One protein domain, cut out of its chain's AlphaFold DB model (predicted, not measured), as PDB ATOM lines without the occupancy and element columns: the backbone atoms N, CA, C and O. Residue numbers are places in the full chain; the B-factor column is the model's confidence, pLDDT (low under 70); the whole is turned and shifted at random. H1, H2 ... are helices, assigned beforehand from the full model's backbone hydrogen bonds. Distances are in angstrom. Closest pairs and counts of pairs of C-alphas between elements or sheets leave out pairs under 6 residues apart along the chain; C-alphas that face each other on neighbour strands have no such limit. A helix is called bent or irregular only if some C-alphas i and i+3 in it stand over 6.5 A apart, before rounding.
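Overview. This is residues 2 to 109 of the 114 residues of an uncharacterized protein of Sphingobium cloacae (UniProt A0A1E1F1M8). What shape is it? A flat up-and-down bundle, each helix running against the one before: H2, H3 and H4a side by side, H3 in the middle, with long H1 packing on one side; residues 2 to 11 and 101 to 109 stick out. How big? The printed part has 108 residues with four named helices, no named strand, class all helix; it is only just compact, close to loose, radius of gyration of the C-alphas 15.2 A, spanning 49 by 34 by 17 A.

Along the chain. Where are H1 to H3? H1 is residues 2 to 32, 45.1 A from C-alpha 2 at (-21.475, -40.109, 51.387); H2 is 40 to 51; H3 is 58 to 82, 34.9 A. And H4? Residues 84 to 109, assigned as one helix by its hydrogen bonds, are bent: C-alphas 97 and 100 are 6.5 A apart. Arms H4a, 84 to 97, and H4b, 100 to 109, ending at (1.624, -33.236, 48.839), stand at a steep tilt of 40 degrees.

Arrangement. What touches H3? H1 does, closest C-alphas Ile 20 and Ala 68, 5.7 A; H2 makes a hairpin with it, closest C-alphas Ala 51 and Glu 64, 5.2 A; H4a makes another, touching H3 at residues 72 to 80 alone, closest C-alphas Ala 79 and Tyr 86, 4.9 A. Are backbones paired? Every O i to N i+4 pair is within hydrogen-bond range in H2 and H4b; H1 has 26 of 27, H3 20 of 21, H4a 9 of 10.

Size, cuts and confidence. Any cut? The printed part has no cut and no long link. Where is pLDDT under 70? In residues 2 to 5, 53 to 58 and 101 to 109.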
ATOM      1  N   LEU A   2     -21.143 -39.516  52.697       65.25
ATOM      2  CA  LEU A   2     -21.475 -40.109  51.387       65.25
ATOM      3  C   LEU A   2     -22.211 -39.133  50.441       65.25
ATOM      4  O   LEU A   2     -21.824 -39.015  49.287       65.25
ATOM      5  N   ASP A   3     -23.153 -38.328  50.944       66.62
ATOM      6  CA  ASP A   3     -23.870 -37.322  50.127       66.62
ATOM      7  C   ASP A   3     -22.999 -36.150  49.640       66.62
ATOM      8  O   ASP A   3     -23.359 -35.424  48.714       66.62
ATOM      9  N   GLN A   4     -21.870 -35.895  50.307       67.88
ATOM     10  CA  GLN A   4     -20.892 -34.901  49.853       67.88
ATOM     11  C   GLN A   4     -19.992 -35.495  48.769       67.88
ATOM     12  O   GLN A   4     -19.659 -34.807  47.810       67.88
ATOM     13  N   LEU A   5     -19.651 -36.780  48.899       67.88
ATOM     14  CA  LEU A   5     -18.881 -37.506  47.899       67.88
ATOM     15  C   LEU A   5     -19.676 -37.685  46.597       67.88
ATOM     16  O   LEU A   5     -19.131 -37.421  45.533       67.88
ATOM     17  N   GLY A   6     -20.961 -38.048  46.682       71.31
ATOM     18  CA  GLY A   6     -21.838 -38.179  45.512       71.31
ATOM     19  C   GLY A   6     -21.949 -36.877  44.717       71.31
ATOM     20  O   GLY A   6     -21.643 -36.857  43.533       71.31
ATOM     21  N   ARG A   7     -22.240 -35.759  45.398       73.00
ATOM     22  CA  ARG A   7     -22.297 -34.435  44.754       73.00
ATOM     23  C   ARG A   7     -20.988 -34.028  44.090       73.00
ATOM     24  O   ARG A   7     -21.018 -33.434  43.023       73.00
ATOM     25  N   ARG A   8     -19.845 -34.339  44.709       79.88
ATOM     26  CA  ARG A   8     -18.541 -34.068  44.096       79.88
ATOM     27  C   ARG A   8     -18.376 -34.868  42.806       79.88
ATOM     28  O   ARG A   8     -18.014 -34.285  41.799       79.88
ATOM     29  N   VAL A   9     -18.687 -36.161  42.825       80.25
ATOM     30  CA  VAL A   9     -18.605 -37.024  41.637       80.25
ATOM     31  C   VAL A   9     -19.528 -36.532  40.520       80.25
ATOM     32  O   VAL A   9     -19.090 -36.466  39.378       80.25
ATOM     33  N   ASP A  10     -20.756 -36.118  40.836       82.62
ATOM     34  CA  ASP A  10     -21.687 -35.566  39.842       82.62
ATOM     35  C   ASP A  10     -21.164 -34.261  39.214       82.62
ATOM     36  O   ASP A  10     -21.310 -34.049  38.007       82.62
ATOM     37  N   CYS A  11     -20.515 -33.402  40.010       82.06
ATOM     38  CA  CYS A  11     -19.861 -32.190  39.511       82.06
ATOM     39  C   CYS A  11     -18.680 -32.513  38.585       82.06
ATOM     40  O   CYS A  11     -18.614 -31.946  37.499       82.06
ATOM     41  N   GLU A  12     -17.790 -33.434  38.971       84.38
ATOM     42  CA  GLU A  12     -16.658 -33.860  38.127       84.38
ATOM     43  C   GLU A  12     -17.151 -34.461  36.807       84.38
ATOM     44  O   GLU A  12     -16.653 -34.140  35.733       84.38
ATOM     45  N   ILE A  13     -18.189 -35.299  36.873       86.12
ATOM     46  CA  ILE A  13     -18.818 -35.887  35.692       86.12
ATOM     47  C   ILE A  13     -19.360 -34.797  34.763       86.12
ATOM     48  O   ILE A  13     -19.099 -34.833  33.561       86.12
ATOM     49  N   SER A  14     -20.109 -33.835  35.307       86.94
ATOM     50  CA  SER A  14     -20.695 -32.740  34.522       86.94
ATOM     51  C   SER A  14     -19.605 -31.896  33.865       86.94
ATOM     52  O   SER A  14     -19.675 -31.624  32.669       86.94
ATOM     53  N   TYR A  15     -18.553 -31.581  34.621       88.31
ATOM     54  CA  TYR A  15     -17.378 -30.872  34.130       88.31
ATOM     55  C   TYR A  15     -16.692 -31.618  32.975       88.31
ATOM     56  O   TYR A  15     -16.435 -31.028  31.928       88.31
ATOM     57  N   MET A  16     -16.456 -32.928  33.109       90.06
ATOM     58  CA  MET A  16     -15.836 -33.732  32.049       90.06
ATOM     59  C   MET A  16     -16.675 -33.731  30.763       90.06
ATOM     60  O   MET A  16     -16.121 -33.618  29.671       90.06
ATOM     61  N   ILE A  17     -18.007 -33.832  30.870       90.69
ATOM     62  CA  ILE A  17     -18.915 -33.779  29.712       90.69
ATOM     63  C   ILE A  17     -18.834 -32.416  29.016       90.69
ATOM     64  O   ILE A  17     -18.738 -32.354  27.787       90.69
ATOM     65  N   GLU A  18     -18.883 -31.331  29.789       92.06
ATOM     66  CA  GLU A  18     -18.773 -29.967  29.268       92.06
ATOM     67  C   GLU A  18     -17.426 -29.747  28.574       92.06
ATOM     68  O   GLU A  18     -17.377 -29.178  27.480       92.06
ATOM     69  N   GLU A  19     -16.341 -30.263  29.153       93.44
ATOM     70  CA  GLU A  19     -15.013 -30.190  28.559       93.44
ATOM     71  C   GLU A  19     -14.916 -30.956  27.241       93.44
ATOM     72  O   GLU A  19     -14.467 -30.390  26.243       93.44
ATOM     73  N   ILE A  20     -15.398 -32.199  27.189       93.69
ATOM     74  CA  ILE A  20     -15.438 -32.982  25.947       93.69
ATOM     75  C   ILE A  20     -16.207 -32.218  24.858       93.69
ATOM     76  O   ILE A  20     -15.762 -32.147  23.712       93.69
ATOM     77  N   ALA A  21     -17.348 -31.615  25.207       93.88
ATOM     78  CA  ALA A  21     -18.159 -30.847  24.267       93.88
ATOM     79  C   ALA A  21     -17.479 -29.550  23.796       93.88
ATOM     80  O   ALA A  21     -17.720 -29.093  22.680       93.88
ATOM     81  N   GLU A  22     -16.658 -28.912  24.627       96.12
ATOM     82  CA  GLU A  22     -15.863 -27.752  24.219       96.12
ATOM     83  C   GLU A  22     -14.709 -28.122  23.296       96.12
ATOM     84  O   GLU A  22     -14.520 -27.459  22.275       96.12
ATOM     85  N   ILE A  23     -13.994 -29.202  23.611       96.75
ATOM     86  CA  ILE A  23     -12.921 -29.724  22.763       96.75
ATOM     87  C   ILE A  23     -13.485 -30.107  21.388       96.75
ATOM     88  O   ILE A  23     -12.915 -29.716  20.371       96.75
ATOM     89  N   ASP A  24     -14.628 -30.801  21.332       96.94
ATOM     90  CA  ASP A  24     -15.251 -31.172  20.054       96.94
ATOM     91  C   ASP A  24     -15.689 -29.948  19.236       96.94
ATOM     92  O   ASP A  24     -15.465 -29.905  18.027       96.94
ATOM     93  N   ARG A  25     -16.244 -28.914  19.884       97.44
ATOM     94  CA  ARG A  25     -16.603 -27.652  19.212       97.44
ATOM     95  C   ARG A  25     -15.382 -26.920  18.664       97.44
ATOM     96  O   ARG A  25     -15.440 -26.379  17.560       97.44
ATOM     97  N   PHE A  26     -14.284 -26.887  19.415       97.69
ATOM     98  CA  PHE A  26     -13.041 -26.276  18.949       97.69
ATOM     99  C   PHE A  26     -12.445 -27.047  17.766       97.69
ATOM    100  O   PHE A  26     -12.087 -26.447  16.752       97.69
ATOM    101  N   ALA A  27     -12.426 -28.377  17.857       97.12
ATOM    102  CA  ALA A  27     -12.007 -29.257  16.777       97.12
ATOM    103  C   ALA A  27     -12.862 -29.065  15.515       97.12
ATOM    104  O   ALA A  27     -12.323 -28.942  14.418       97.12
ATOM    105  N   GLN A  28     -14.187 -28.991  15.665       97.38
ATOM    106  CA  GLN A  28     -15.108 -28.730  14.560       97.38
ATOM    107  C   GLN A  28     -14.779 -27.422  13.848       97.38
ATOM    108  O   GLN A  28     -14.723 -27.400  12.623       97.38
ATOM    109  N   ARG A  29     -14.517 -26.356  14.605       97.38
ATOM    110  CA  ARG A  29     -14.158 -25.060  14.036       97.38
ATOM    111  C   ARG A  29     -12.877 -25.137  13.198       97.38
ATOM    112  O   ARG A  29     -12.870 -24.666  12.070       97.38
ATOM    113  N   LEU A  30     -11.823 -25.790  13.698       95.88
ATOM    114  CA  LEU A  30     -10.580 -25.990  12.933       95.88
ATOM    115  C   LEU A  30     -10.816 -26.747  11.614       95.88
ATOM    116  O   LEU A  30     -10.194 -26.431  10.600       95.88
ATOM    117  N   VAL A  31     -11.714 -27.734  11.624       96.69
ATOM    118  CA  VAL A  31     -12.104 -28.492  10.426       96.69
ATOM    119  C   VAL A  31     -12.886 -27.608   9.448       96.69
ATOM    120  O   VAL A  31     -12.558 -27.577   8.265       96.69
ATOM    121  N   GLU A  32     -13.886 -26.865   9.930       96.56
ATOM    122  CA  GLU A  32     -14.716 -25.958   9.119       96.56
ATOM    123  C   GLU A  32     -13.897 -24.830   8.478       96.56
ATOM    124  O   GLU A  32     -14.147 -24.461   7.331       96.56
ATOM    125  N   ASP A  33     -12.875 -24.345   9.183       96.31
ATOM    126  CA  ASP A  33     -11.952 -23.321   8.696       96.31
ATOM    127  C   ASP A  33     -10.844 -23.896   7.779       96.31
ATOM    128  O   ASP A  33     -10.006 -23.152   7.262       96.31
ATOM    129  N   GLY A  34     -10.856 -25.211   7.517       95.06
ATOM    130  CA  GLY A  34     -10.037 -25.867   6.491       95.06
ATOM    131  C   GLY A  34      -8.633 -26.290   6.930       95.06
ATOM    132  O   GLY A  34      -7.783 -26.557   6.074       95.06
ATOM    133  N   PHE A  35      -8.366 -26.362   8.236       93.44
ATOM    134  CA  PHE A  35      -7.042 -26.717   8.757       93.44
ATOM    135  C   PHE A  35      -6.793 -28.234   8.835       93.44
ATOM    136  O   PHE A  35      -5.647 -28.664   8.923       93.44
ATOM    137  N   ASP A  36      -7.829 -29.068   8.741       94.00
ATOM    138  CA  ASP A  36      -7.712 -30.529   8.846       94.00
ATOM    139  C   ASP A  36      -7.528 -31.236   7.488       94.00
ATOM    140  O   ASP A  36      -8.344 -32.057   7.079       94.00
ATOM    141  N   GLN A  37      -6.456 -30.912   6.761       88.31
ATOM    142  CA  GLN A  37      -6.234 -31.452   5.406       88.31
ATOM    143  C   GLN A  37      -5.919 -32.956   5.370       88.31
ATOM    144  O   GLN A  37      -6.223 -33.617   4.380       88.31
ATOM    145  N   ASP A  38      -5.340 -33.492   6.447       91.62
ATOM    146  CA  ASP A  38      -4.991 -34.915   6.583       91.62
ATOM    147  C   ASP A  38      -6.066 -35.725   7.341       91.62
ATOM    148  O   ASP A  38      -5.809 -36.860   7.747       91.62
ATOM    149  N   GLU A  39      -7.238 -35.133   7.603       93.06
ATOM    150  CA  GLU A  39      -8.372 -35.750   8.321       93.06
ATOM    151  C   GLU A  39      -8.026 -36.282   9.731       93.06
ATOM    152  O   GLU A  39      -8.713 -37.139  10.300       93.06
ATOM    153  N   ARG A  40      -6.945 -35.780  10.340       94.69
ATOM    154  CA  ARG A  40      -6.466 -36.236  11.652       94.69
ATOM    155  C   ARG A  40      -7.406 -35.796  12.766       94.69
ATOM    156  O   ARG A  40      -7.660 -36.581  13.684       94.69
ATOM    157  N   ILE A  41      -7.903 -34.562  12.694       94.75
ATOM    158  CA  ILE A  41      -8.840 -34.000  13.671       94.75
ATOM    159  C   ILE A  41     -10.209 -34.650  13.475       94.75
ATOM    160  O   ILE A  41     -10.777 -35.160  14.438       94.75
ATOM    161  N   SER A  42     -10.705 -34.729  12.243       94.25
ATOM    162  CA  SER A  42     -11.989 -35.351  11.902       94.25
ATOM    163  C   SER A  42     -12.040 -36.814  12.342       94.25
ATOM    164  O   SER A  42     -12.942 -37.202  13.086       94.25
ATOM    165  N   GLY A  43     -11.011 -37.605  12.023       95.19
ATOM    166  CA  GLY A  43     -10.921 -38.992  12.479       95.19
ATOM    167  C   GLY A  43     -10.801 -39.126  14.003       95.19
ATOM    168  O   GLY A  43     -11.259 -40.112  14.581       95.19
ATOM    169  N   ALA A  44     -10.193 -38.158  14.697       94.19
ATOM    170  CA  ALA A  44     -10.163 -38.138  16.161       94.19
ATOM    171  C   ALA A  44     -11.530 -37.795  16.774       94.19
ATOM    172  O   ALA A  44     -11.932 -38.444  17.742       94.19
ATOM    173  N   ARG A  45     -12.278 -36.858  16.182       95.50
ATOM    174  CA  ARG A  45     -13.658 -36.542  16.585       95.50
ATOM    175  C   ARG A  45     -14.577 -37.752  16.448       95.50
ATOM    176  O   ARG A  45     -15.332 -38.052  17.369       95.50
ATOM    177  N   GLU A  46     -14.463 -38.506  15.356       94.19
ATOM    178  CA  GLU A  46     -15.215 -39.755  15.179       94.19
ATOM    179  C   GLU A  46     -14.915 -40.773  16.285       94.19
ATOM    180  O   GLU A  46     -15.830 -41.420  16.798       94.19
ATOM    181  N   ARG A  47     -13.652 -40.882  16.722       92.19
ATOM    182  CA  ARG A  47     -13.285 -41.752  17.850       92.19
ATOM    183  C   ARG A  47     -13.923 -41.297  19.162       92.19
ATOM    184  O   ARG A  47     -14.430 -42.154  19.887       92.19
ATOM    185  N   VAL A  48     -13.958 -39.992  19.445       90.25
ATOM    186  CA  VAL A  48     -14.669 -39.437  20.616       90.25
ATOM    187  C   VAL A  48     -16.164 -39.765  20.532       90.25
ATOM    188  O   VAL A  48     -16.725 -40.318  21.476       90.25
ATOM    189  N   ALA A  49     -16.795 -39.525  19.380       88.44
ATOM    190  CA  ALA A  49     -18.207 -39.837  19.166       88.44
ATOM    191  C   ALA A  49     -18.506 -41.338  19.330       88.44
ATOM    192  O   ALA A  49     -19.511 -41.704  19.935       88.44
ATOM    193  N   SER A  50     -17.620 -42.214  18.849       86.69
ATOM    194  CA  SER A  50     -17.775 -43.669  18.968       86.69
ATOM    195  C   SER A  50     -17.624 -44.186  20.404       86.69
ATOM    196  O   SER A  50     -18.195 -45.219  20.750       86.69
ATOM    197  N   ALA A  51     -16.887 -43.462  21.255       81.81
ATOM    198  CA  ALA A  51     -16.742 -43.788  22.673       81.81
ATOM    199  C   ALA A  51     -18.013 -43.459  23.478       81.81
ATOM    200  O   ALA A  51     -18.253 -44.062  24.532       81.81
ATOM    201  N   ARG A  52     -18.862 -42.557  22.965       76.38
ATOM    202  CA  ARG A  52     -20.132 -42.165  23.579       76.38
ATOM    203  C   ARG A  52     -21.182 -43.260  23.390       76.38
ATOM    204  O   ARG A  52     -22.047 -43.206  22.520       76.38
ATOM    205  N   THR A  53     -21.118 -44.292  24.222       64.88
ATOM    206  CA  THR A  53     -22.181 -45.303  24.277       64.88
ATOM    207  C   THR A  53     -23.381 -44.740  25.050       64.88
ATOM    208  O   THR A  53     -23.218 -44.110  26.091       64.88
ATOM    209  N   GLY A  54     -24.608 -44.954  24.559       59.19
ATOM    210  CA  GLY A  54     -25.848 -44.374  25.114       59.19
ATOM    211  C   GLY A  54     -26.219 -44.787  26.550       59.19
ATOM    212  O   GLY A  54     -27.275 -44.408  27.047       59.19
ATOM    213  N   THR A  55     -25.361 -45.552  27.225       59.06
ATOM    214  CA  THR A  55     -25.463 -45.906  28.643       59.06
ATOM    215  C   THR A  55     -24.363 -45.196  29.416       59.06
ATOM    216  O   THR A  55     -23.175 -45.452  29.203       59.06
ATOM    217  N   PHE A  56     -24.774 -44.331  30.343       62.34
ATOM    218  CA  PHE A  56     -23.882 -43.568  31.207       62.34
ATOM    219  C   PHE A  56     -23.208 -44.493  32.235       62.34
ATOM    220  O   PHE A  56     -23.682 -44.671  33.355       62.34
ATOM    221  N   LEU A  57     -22.115 -45.142  31.832       67.56
ATOM    222  CA  LEU A  57     -21.221 -45.887  32.716       67.56
ATOM    223  C   LEU A  57     -19.948 -45.059  32.891       67.56
ATOM    224  O   LEU A  57     -19.347 -44.640  31.905       67.56
ATOM    225  N   ALA A  58     -19.493 -44.862  34.129       67.19
ATOM    226  CA  ALA A  58     -18.295 -44.069  34.434       67.19
ATOM    227  C   ALA A  58     -17.035 -44.523  33.659       67.19
ATOM    228  O   ALA A  58     -16.167 -43.716  33.338       67.19
ATOM    229  N   GLN A  59     -16.948 -45.811  33.306       71.56
ATOM    230  CA  GLN A  59     -15.873 -46.351  32.464       71.56
ATOM    231  C   GLN A  59     -15.897 -45.793  31.032       71.56
ATOM    232  O   GLN A  59     -14.839 -45.565  30.451       71.56
ATOM    233  N   ASN A  60     -17.086 -45.530  30.488       81.31
ATOM    234  CA  ASN A  60     -17.255 -44.951  29.158       81.31
ATOM    235  C   ASN A  60     -16.864 -43.476  29.162       81.31
ATOM    236  O   ASN A  60     -16.154 -43.045  28.262       81.31
ATOM    237  N   LEU A  61     -17.238 -42.741  30.218       85.75
ATOM    238  CA  LEU A  61     -16.842 -41.341  30.380       85.75
ATOM    239  C   LEU A  61     -15.321 -41.194  30.452       85.75
ATOM    240  O   LEU A  61     -14.763 -40.321  29.801       85.75
ATOM    241  N   ARG A  62     -14.631 -42.079  31.185       85.56
ATOM    242  CA  ARG A  62     -13.163 -42.088  31.196       85.56
ATOM    243  C   ARG A  62     -12.590 -42.299  29.795       85.56
ATOM    244  O   ARG A  62     -11.686 -41.574  29.401       85.56
ATOM    245  N   HIS A  63     -13.111 -43.272  29.048       87.88
ATOM    246  CA  HIS A  63     -12.617 -43.536  27.699       87.88
ATOM    247  C   HIS A  63     -12.867 -42.352  26.756       87.88
ATOM    248  O   HIS A  63     -11.971 -41.964  26.012       87.88
ATOM    249  N   GLU A  64     -14.055 -41.747  26.816       90.38
ATOM    250  CA  GLU A  64     -14.398 -40.539  26.059       90.38
ATOM    251  C   GLU A  64     -13.464 -39.377  26.418       90.38
ATOM    252  O   GLU A  64     -12.957 -38.692  25.533       90.38
ATOM    253  N   TYR A  65     -13.165 -39.207  27.705       90.12
ATOM    254  CA  TYR A  65     -12.283 -38.160  28.204       90.12
ATOM    255  C   TYR A  65     -10.823 -38.344  27.776       90.12
ATOM    256  O   TYR A  65     -10.174 -37.367  27.397       90.12
ATOM    257  N   ASP A  66     -10.313 -39.578  27.774       91.12
ATOM    258  CA  ASP A  66      -8.978 -39.900  27.253       91.12
ATOM    259  C   ASP A  66      -8.896 -39.570  25.750       91.12
ATOM    260  O   ASP A  66      -7.963 -38.900  25.300       91.12
ATOM    261  N   ARG A  67      -9.922 -39.950  24.971       94.00
ATOM    262  CA  ARG A  67     -10.015 -39.618  23.537       94.00
ATOM    263  C   ARG A  67     -10.136 -38.119  23.284       94.00
ATOM    264  O   ARG A  67      -9.550 -37.621  22.327       94.00
ATOM    265  N   ALA A  68     -10.853 -37.393  24.136       94.25
ATOM    266  CA  ALA A  68     -10.920 -35.939  24.057       94.25
ATOM    267  C   ALA A  68      -9.553 -35.292  24.334       94.25
ATOM    268  O   ALA A  68      -9.206 -34.312  23.684       94.25
ATOM    269  N   GLY A  69      -8.733 -35.873  25.217       94.12
ATOM    270  CA  GLY A  69      -7.347 -35.438  25.421       94.12
ATOM    271  C   GLY A  69      -6.479 -35.625  24.172       94.12
ATOM    272  O   GLY A  69      -5.761 -34.708  23.772       94.12
ATOM    273  N   GLU A  70      -6.593 -36.778  23.503       95.44
ATOM    274  CA  GLU A  70      -5.930 -37.018  22.210       95.44
ATOM    275  C   GLU A  70      -6.377 -35.994  21.150       95.44
ATOM    276  O   GLU A  70      -5.549 -35.453  20.414       95.44
ATOM    277  N   LEU A  71      -7.681 -35.705  21.087       97.00
ATOM    278  CA  LEU A  71      -8.249 -34.712  20.177       97.00
ATOM    279  C   LEU A  71      -7.711 -33.303  20.469       97.00
ATOM    280  O   LEU A  71      -7.289 -32.615  19.539       97.00
ATOM    281  N   LEU A  72      -7.669 -32.889  21.739       96.50
ATOM    282  CA  LEU A  72      -7.128 -31.592  22.149       96.50
ATOM    283  C   LEU A  72      -5.652 -31.448  21.763       96.50
ATOM    284  O   LEU A  72      -5.263 -30.398  21.258       96.50
ATOM    285  N   SER A  73      -4.844 -32.502  21.924       96.06
ATOM    286  CA  SER A  73      -3.436 -32.489  21.504       96.06
ATOM    287  C   SER A  73      -3.283 -32.197  20.009       96.06
ATOM    288  O   SER A  73      -2.452 -31.381  19.626       96.06
ATOM    289  N   LEU A  74      -4.105 -32.820  19.160       95.81
ATOM    290  CA  LEU A  74      -4.079 -32.571  17.714       95.81
ATOM    291  C   LEU A  74      -4.553 -31.151  17.378       95.81
ATOM    292  O   LEU A  74      -4.006 -30.507  16.484       95.81
ATOM    293  N   CYS A  75      -5.559 -30.657  18.102       96.25
ATOM    294  CA  CYS A  75      -6.055 -29.297  17.929       96.25
ATOM    295  C   CYS A  75      -5.003 -28.251  18.324       96.25
ATOM    296  O   CYS A  75      -4.901 -27.233  17.650       96.25
ATOM    297  N   LEU A  76      -4.210 -28.500  19.372       95.19
ATOM    298  CA  LEU A  76      -3.099 -27.636  19.789       95.19
ATOM    299  C   LEU A  76      -2.011 -27.563  18.714       95.19
ATOM    300  O   LEU A  76      -1.627 -26.464  18.317       95.19
ATOM    301  N   ASP A  77      -1.574 -28.716  18.199       94.44
ATOM    302  CA  ASP A  77      -0.580 -28.779  17.120       94.44
ATOM    303  C   ASP A  77      -1.041 -27.979  15.892       94.44
ATOM    304  O   ASP A  77      -0.266 -27.230  15.292       94.44
ATOM    305  N   MET A  78      -2.325 -28.099  15.543       94.06
ATOM    306  CA  MET A  78      -2.908 -27.384  14.411       94.06
ATOM    307  C   MET A  78      -3.084 -25.885  14.683       94.06
ATOM    308  O   MET A  78      -2.793 -25.056  13.819       94.06
ATOM    309  N   ALA A  79      -3.522 -25.518  15.888       93.81
ATOM    310  CA  ALA A  79      -3.749 -24.132  16.288       93.81
ATOM    311  C   ALA A  79      -2.472 -23.286  16.188       93.81
ATOM    312  O   ALA A  79      -2.534 -22.150  15.720       93.81
ATOM    313  N   ILE A  80      -1.313 -23.860  16.534       92.19
ATOM    314  CA  ILE A  80      -0.005 -23.199  16.398       92.19
ATOM    315  C   ILE A  80       0.250 -22.768  14.946       92.19
ATOM    316  O   ILE A  80       0.728 -21.658  14.710       92.19
ATOM    317  N   GLY A  81      -0.091 -23.614  13.968       90.19
ATOM    318  CA  GLY A  81       0.036 -23.293  12.544       90.19
ATOM    319  C   GLY A  81      -1.054 -22.351  12.016       90.19
ATOM    320  O   GLY A  81      -0.801 -21.579  11.093       90.19
ATOM    321  N   ALA A  82      -2.249 -22.391  12.610       90.94
ATOM    322  CA  ALA A  82      -3.414 -21.600  12.206       90.94
ATOM    323  C   ALA A  82      -3.406 -20.149  12.740       90.94
ATOM    324  O   ALA A  82      -4.158 -19.298  12.252       90.94
ATOM    325  N   GLY A  83      -2.546 -19.853  13.722       92.06
ATOM    326  CA  GLY A  83      -2.281 -18.513  14.247       92.06
ATOM    327  C   GLY A  83      -3.014 -18.176  15.550       92.06
ATOM    328  O   GLY A  83      -3.844 -18.933  16.051       92.06
ATOM    329  N   GLU A  84      -2.724 -16.986  16.092       90.81
ATOM    330  CA  GLU A  84      -3.109 -16.564  17.455       90.81
ATOM    331  C   GLU A  84      -4.611 -16.673  17.760       90.81
ATOM    332  O   GLU A  84      -4.996 -16.963  18.893       90.81
ATOM    333  N   GLN A  85      -5.463 -16.495  16.746       93.12
ATOM    334  CA  GLN A  85      -6.918 -16.622  16.879       93.12
ATOM    335  C   GLN A  85      -7.382 -18.033  17.296       93.12
ATOM    336  O   GLN A  85      -8.501 -18.169  17.795       93.12
ATOM    337  N   TYR A  86      -6.543 -19.060  17.110       94.12
ATOM    338  CA  TYR A  86      -6.779 -20.438  17.555       94.12
ATOM    339  C   TYR A  86      -5.888 -20.833  18.729       94.12
ATOM    340  O   TYR A  86      -6.349 -21.568  19.601       94.12
ATOM    341  N   THR A  87      -4.651 -20.328  18.793       93.56
ATOM    342  CA  THR A  87      -3.712 -20.661  19.874       93.56
ATOM    343  C   THR A  87      -4.256 -20.271  21.247       93.56
ATOM    344  O   THR A  87      -4.294 -21.113  22.137       93.56
ATOM    345  N   GLY A  88      -4.763 -19.042  21.411       93.12
ATOM    346  CA  GLY A  88      -5.299 -18.583  22.701       93.12
ATOM    347  C   GLY A  88      -6.457 -19.450  23.224       93.12
ATOM    348  O   GLY A  88      -6.404 -19.914  24.363       93.12
ATOM    349  N   PRO A  89      -7.494 -19.727  22.411       93.94
ATOM    350  CA  PRO A  89      -8.550 -20.667  22.784       93.94
ATOM    351  C   PRO A  89      -8.056 -22.090  23.088       93.94
ATOM    352  O   PRO A  89      -8.535 -22.700  24.043       93.94
ATOM    353  N   ALA A  90      -7.100 -22.618  22.316       92.88
ATOM    354  CA  ALA A  90      -6.549 -23.954  22.546       92.88
ATOM    355  C   ALA A  90      -5.780 -24.038  23.878       92.88
ATOM    356  O   ALA A  90      -5.968 -24.981  24.647       92.88
ATOM    357  N   GLU A  91      -4.962 -23.028  24.183       93.38
ATOM    358  CA  GLU A  91      -4.241 -22.913  25.454       93.38
ATOM    359  C   GLU A  91      -5.196 -22.753  26.641       93.38
ATOM    360  O   GLU A  91      -4.963 -23.346  27.691       93.38
ATOM    361  N   ALA A  92      -6.295 -22.011  26.478       93.25
ATOM    362  CA  ALA A  92      -7.312 -21.879  27.517       93.25
ATOM    363  C   ALA A  92      -7.987 -23.224  27.839       93.25
ATOM    364  O   ALA A  92      -8.189 -23.539  29.013       93.25
ATOM    365  N   LEU A  93      -8.286 -24.042  26.820       93.50
ATOM    366  CA  LEU A  93      -8.811 -25.400  27.015       93.50
ATOM    367  C   LEU A  93      -7.797 -26.303  27.727       93.50
ATOM    368  O   LEU A  93      -8.164 -27.022  28.653       93.50
ATOM    369  N   LEU A  94      -6.519 -26.233  27.341       92.94
ATOM    370  CA  LEU A  94      -5.450 -26.984  28.001       92.94
ATOM    371  C   LEU A  94      -5.276 -26.568  29.467       92.94
ATOM    372  O   LEU A  94      -5.198 -27.426  30.342       92.94
ATOM    373  N   ALA A  95      -5.234 -25.264  29.742       91.06
ATOM    374  CA  ALA A  95      -5.089 -24.734  31.092       91.06
ATOM    375  C   ALA A  95      -6.239 -25.199  31.989       91.06
ATOM    376  O   ALA A  95      -5.998 -25.688  33.094       91.06
ATOM    377  N   ARG A  96      -7.473 -25.125  31.477       88.50
ATOM    378  CA  ARG A  96      -8.659 -25.568  32.206       88.50
ATOM    379  C   ARG A  96      -8.598 -27.051  32.553       88.50
ATOM    380  O   ARG A  96      -8.966 -27.399  33.666       88.50
ATOM    381  N   ARG A  97      -8.096 -27.893  31.647       85.88
ATOM    382  CA  ARG A  97      -7.956 -29.340  31.863       85.88
ATOM    383  C   ARG A  97      -6.894 -29.700  32.901       85.88
ATOM    384  O   ARG A  97      -7.058 -30.646  33.665       85.88
ATOM    385  N   VAL A  98      -5.787 -28.959  32.916       85.88
ATOM    386  CA  VAL A  98      -4.627 -29.235  33.781       85.88
ATOM    387  C   VAL A  98      -4.821 -28.687  35.201       85.88
ATOM    388  O   VAL A  98      -4.261 -29.235  36.149       85.88
ATOM    389  N   GLU A  99      -5.625 -27.639  35.382       82.19
ATOM    390  CA  GLU A  99      -5.879 -27.018  36.690       82.19
ATOM    391  C   GLU A  99      -6.429 -28.016  37.742       82.19
ATOM    392  O   GLU A  99      -5.804 -28.145  38.801       82.19
ATOM    393  N   PRO A 100      -7.463 -28.839  37.463       73.31
ATOM    394  CA  PRO A 100      -7.914 -29.888  38.383       73.31
ATOM    395  C   PRO A 100      -6.858 -30.970  38.665       73.31
ATOM    396  O   PRO A 100      -6.752 -31.473  39.787       73.31
ATOM    397  N   GLU A 101      -6.046 -31.335  37.665       69.88
ATOM    398  CA  GLU A 101      -4.967 -32.319  37.833       69.88
ATOM    399  C   GLU A 101      -3.878 -31.791  38.782       69.88
ATOM    400  O   GLU A 101      -3.375 -32.522  39.644       69.88
ATOM    401  N   MET A 102      -3.560 -30.499  38.681       66.06
ATOM    402  CA  MET A 102      -2.639 -29.811  39.583       66.06
ATOM    403  C   MET A 102      -3.188 -29.711  41.007       66.06
ATOM    404  O   MET A 102      -2.439 -29.948  41.960       66.06
ATOM    405  N   GLU A 103      -4.478 -29.414  41.179       65.38
ATOM    406  CA  GLU A 103      -5.119 -29.392  42.498       65.38
ATOM    407  C   GLU A 103      -5.078 -30.766  43.174       65.38
ATOM    408  O   GLU A 103      -4.766 -30.867  44.366       65.38
ATOM    409  N   LEU A 104      -5.319 -31.844  42.422       60.22
ATOM    410  CA  LEU A 104      -5.210 -33.213  42.927       60.22
ATOM    411  C   LEU A 104      -3.771 -33.534  43.361       60.22
ATOM    412  O   LEU A 104      -3.560 -33.982  44.489       60.22
ATOM    413  N   LEU A 105      -2.768 -33.247  42.525       56.59
ATOM    414  CA  LEU A 105      -1.349 -33.485  42.840       56.59
ATOM    415  C   LEU A 105      -0.841 -32.639  44.023       56.59
ATOM    416  O   LEU A 105      -0.070 -33.134  44.857       56.59
ATOM    417  N   GLY A 106      -1.303 -31.392  44.134       52.91
ATOM    418  CA  GLY A 106      -1.044 -30.512  45.275       52.91
ATOM    419  C   GLY A 106      -1.699 -31.014  46.565       52.91
ATOM    420  O   GLY A 106      -1.084 -30.971  47.632       52.91
ATOM    421  N   SER A 107      -2.900 -31.592  46.467       50.44
ATOM    422  CA  SER A 107      -3.609 -32.210  47.596       50.44
ATOM    423  C   SER A 107      -2.866 -33.430  48.154       50.44
ATOM    424  O   SER A 107      -2.799 -33.604  49.372       50.44
ATOM    425  N   PHE A 108      -2.231 -34.246  47.303       43.66
ATOM    426  CA  PHE A 108      -1.408 -35.380  47.755       43.66
ATOM    427  C   PHE A 108      -0.122 -34.943  48.479       43.66
ATOM    428  O   PHE A 108       0.318 -35.623  49.407       43.66
ATOM    429  N   HIS A 109       0.454 -33.784  48.135       38.06
ATOM    430  CA  HIS A 109       1.624 -33.236  48.839       38.06
ATOM    431  C   HIS A 109       1.308 -32.733  50.255       38.06
ATOM    432  O   HIS A 109       2.198 -32.711  51.106       38.06
TER     433      HIS A 109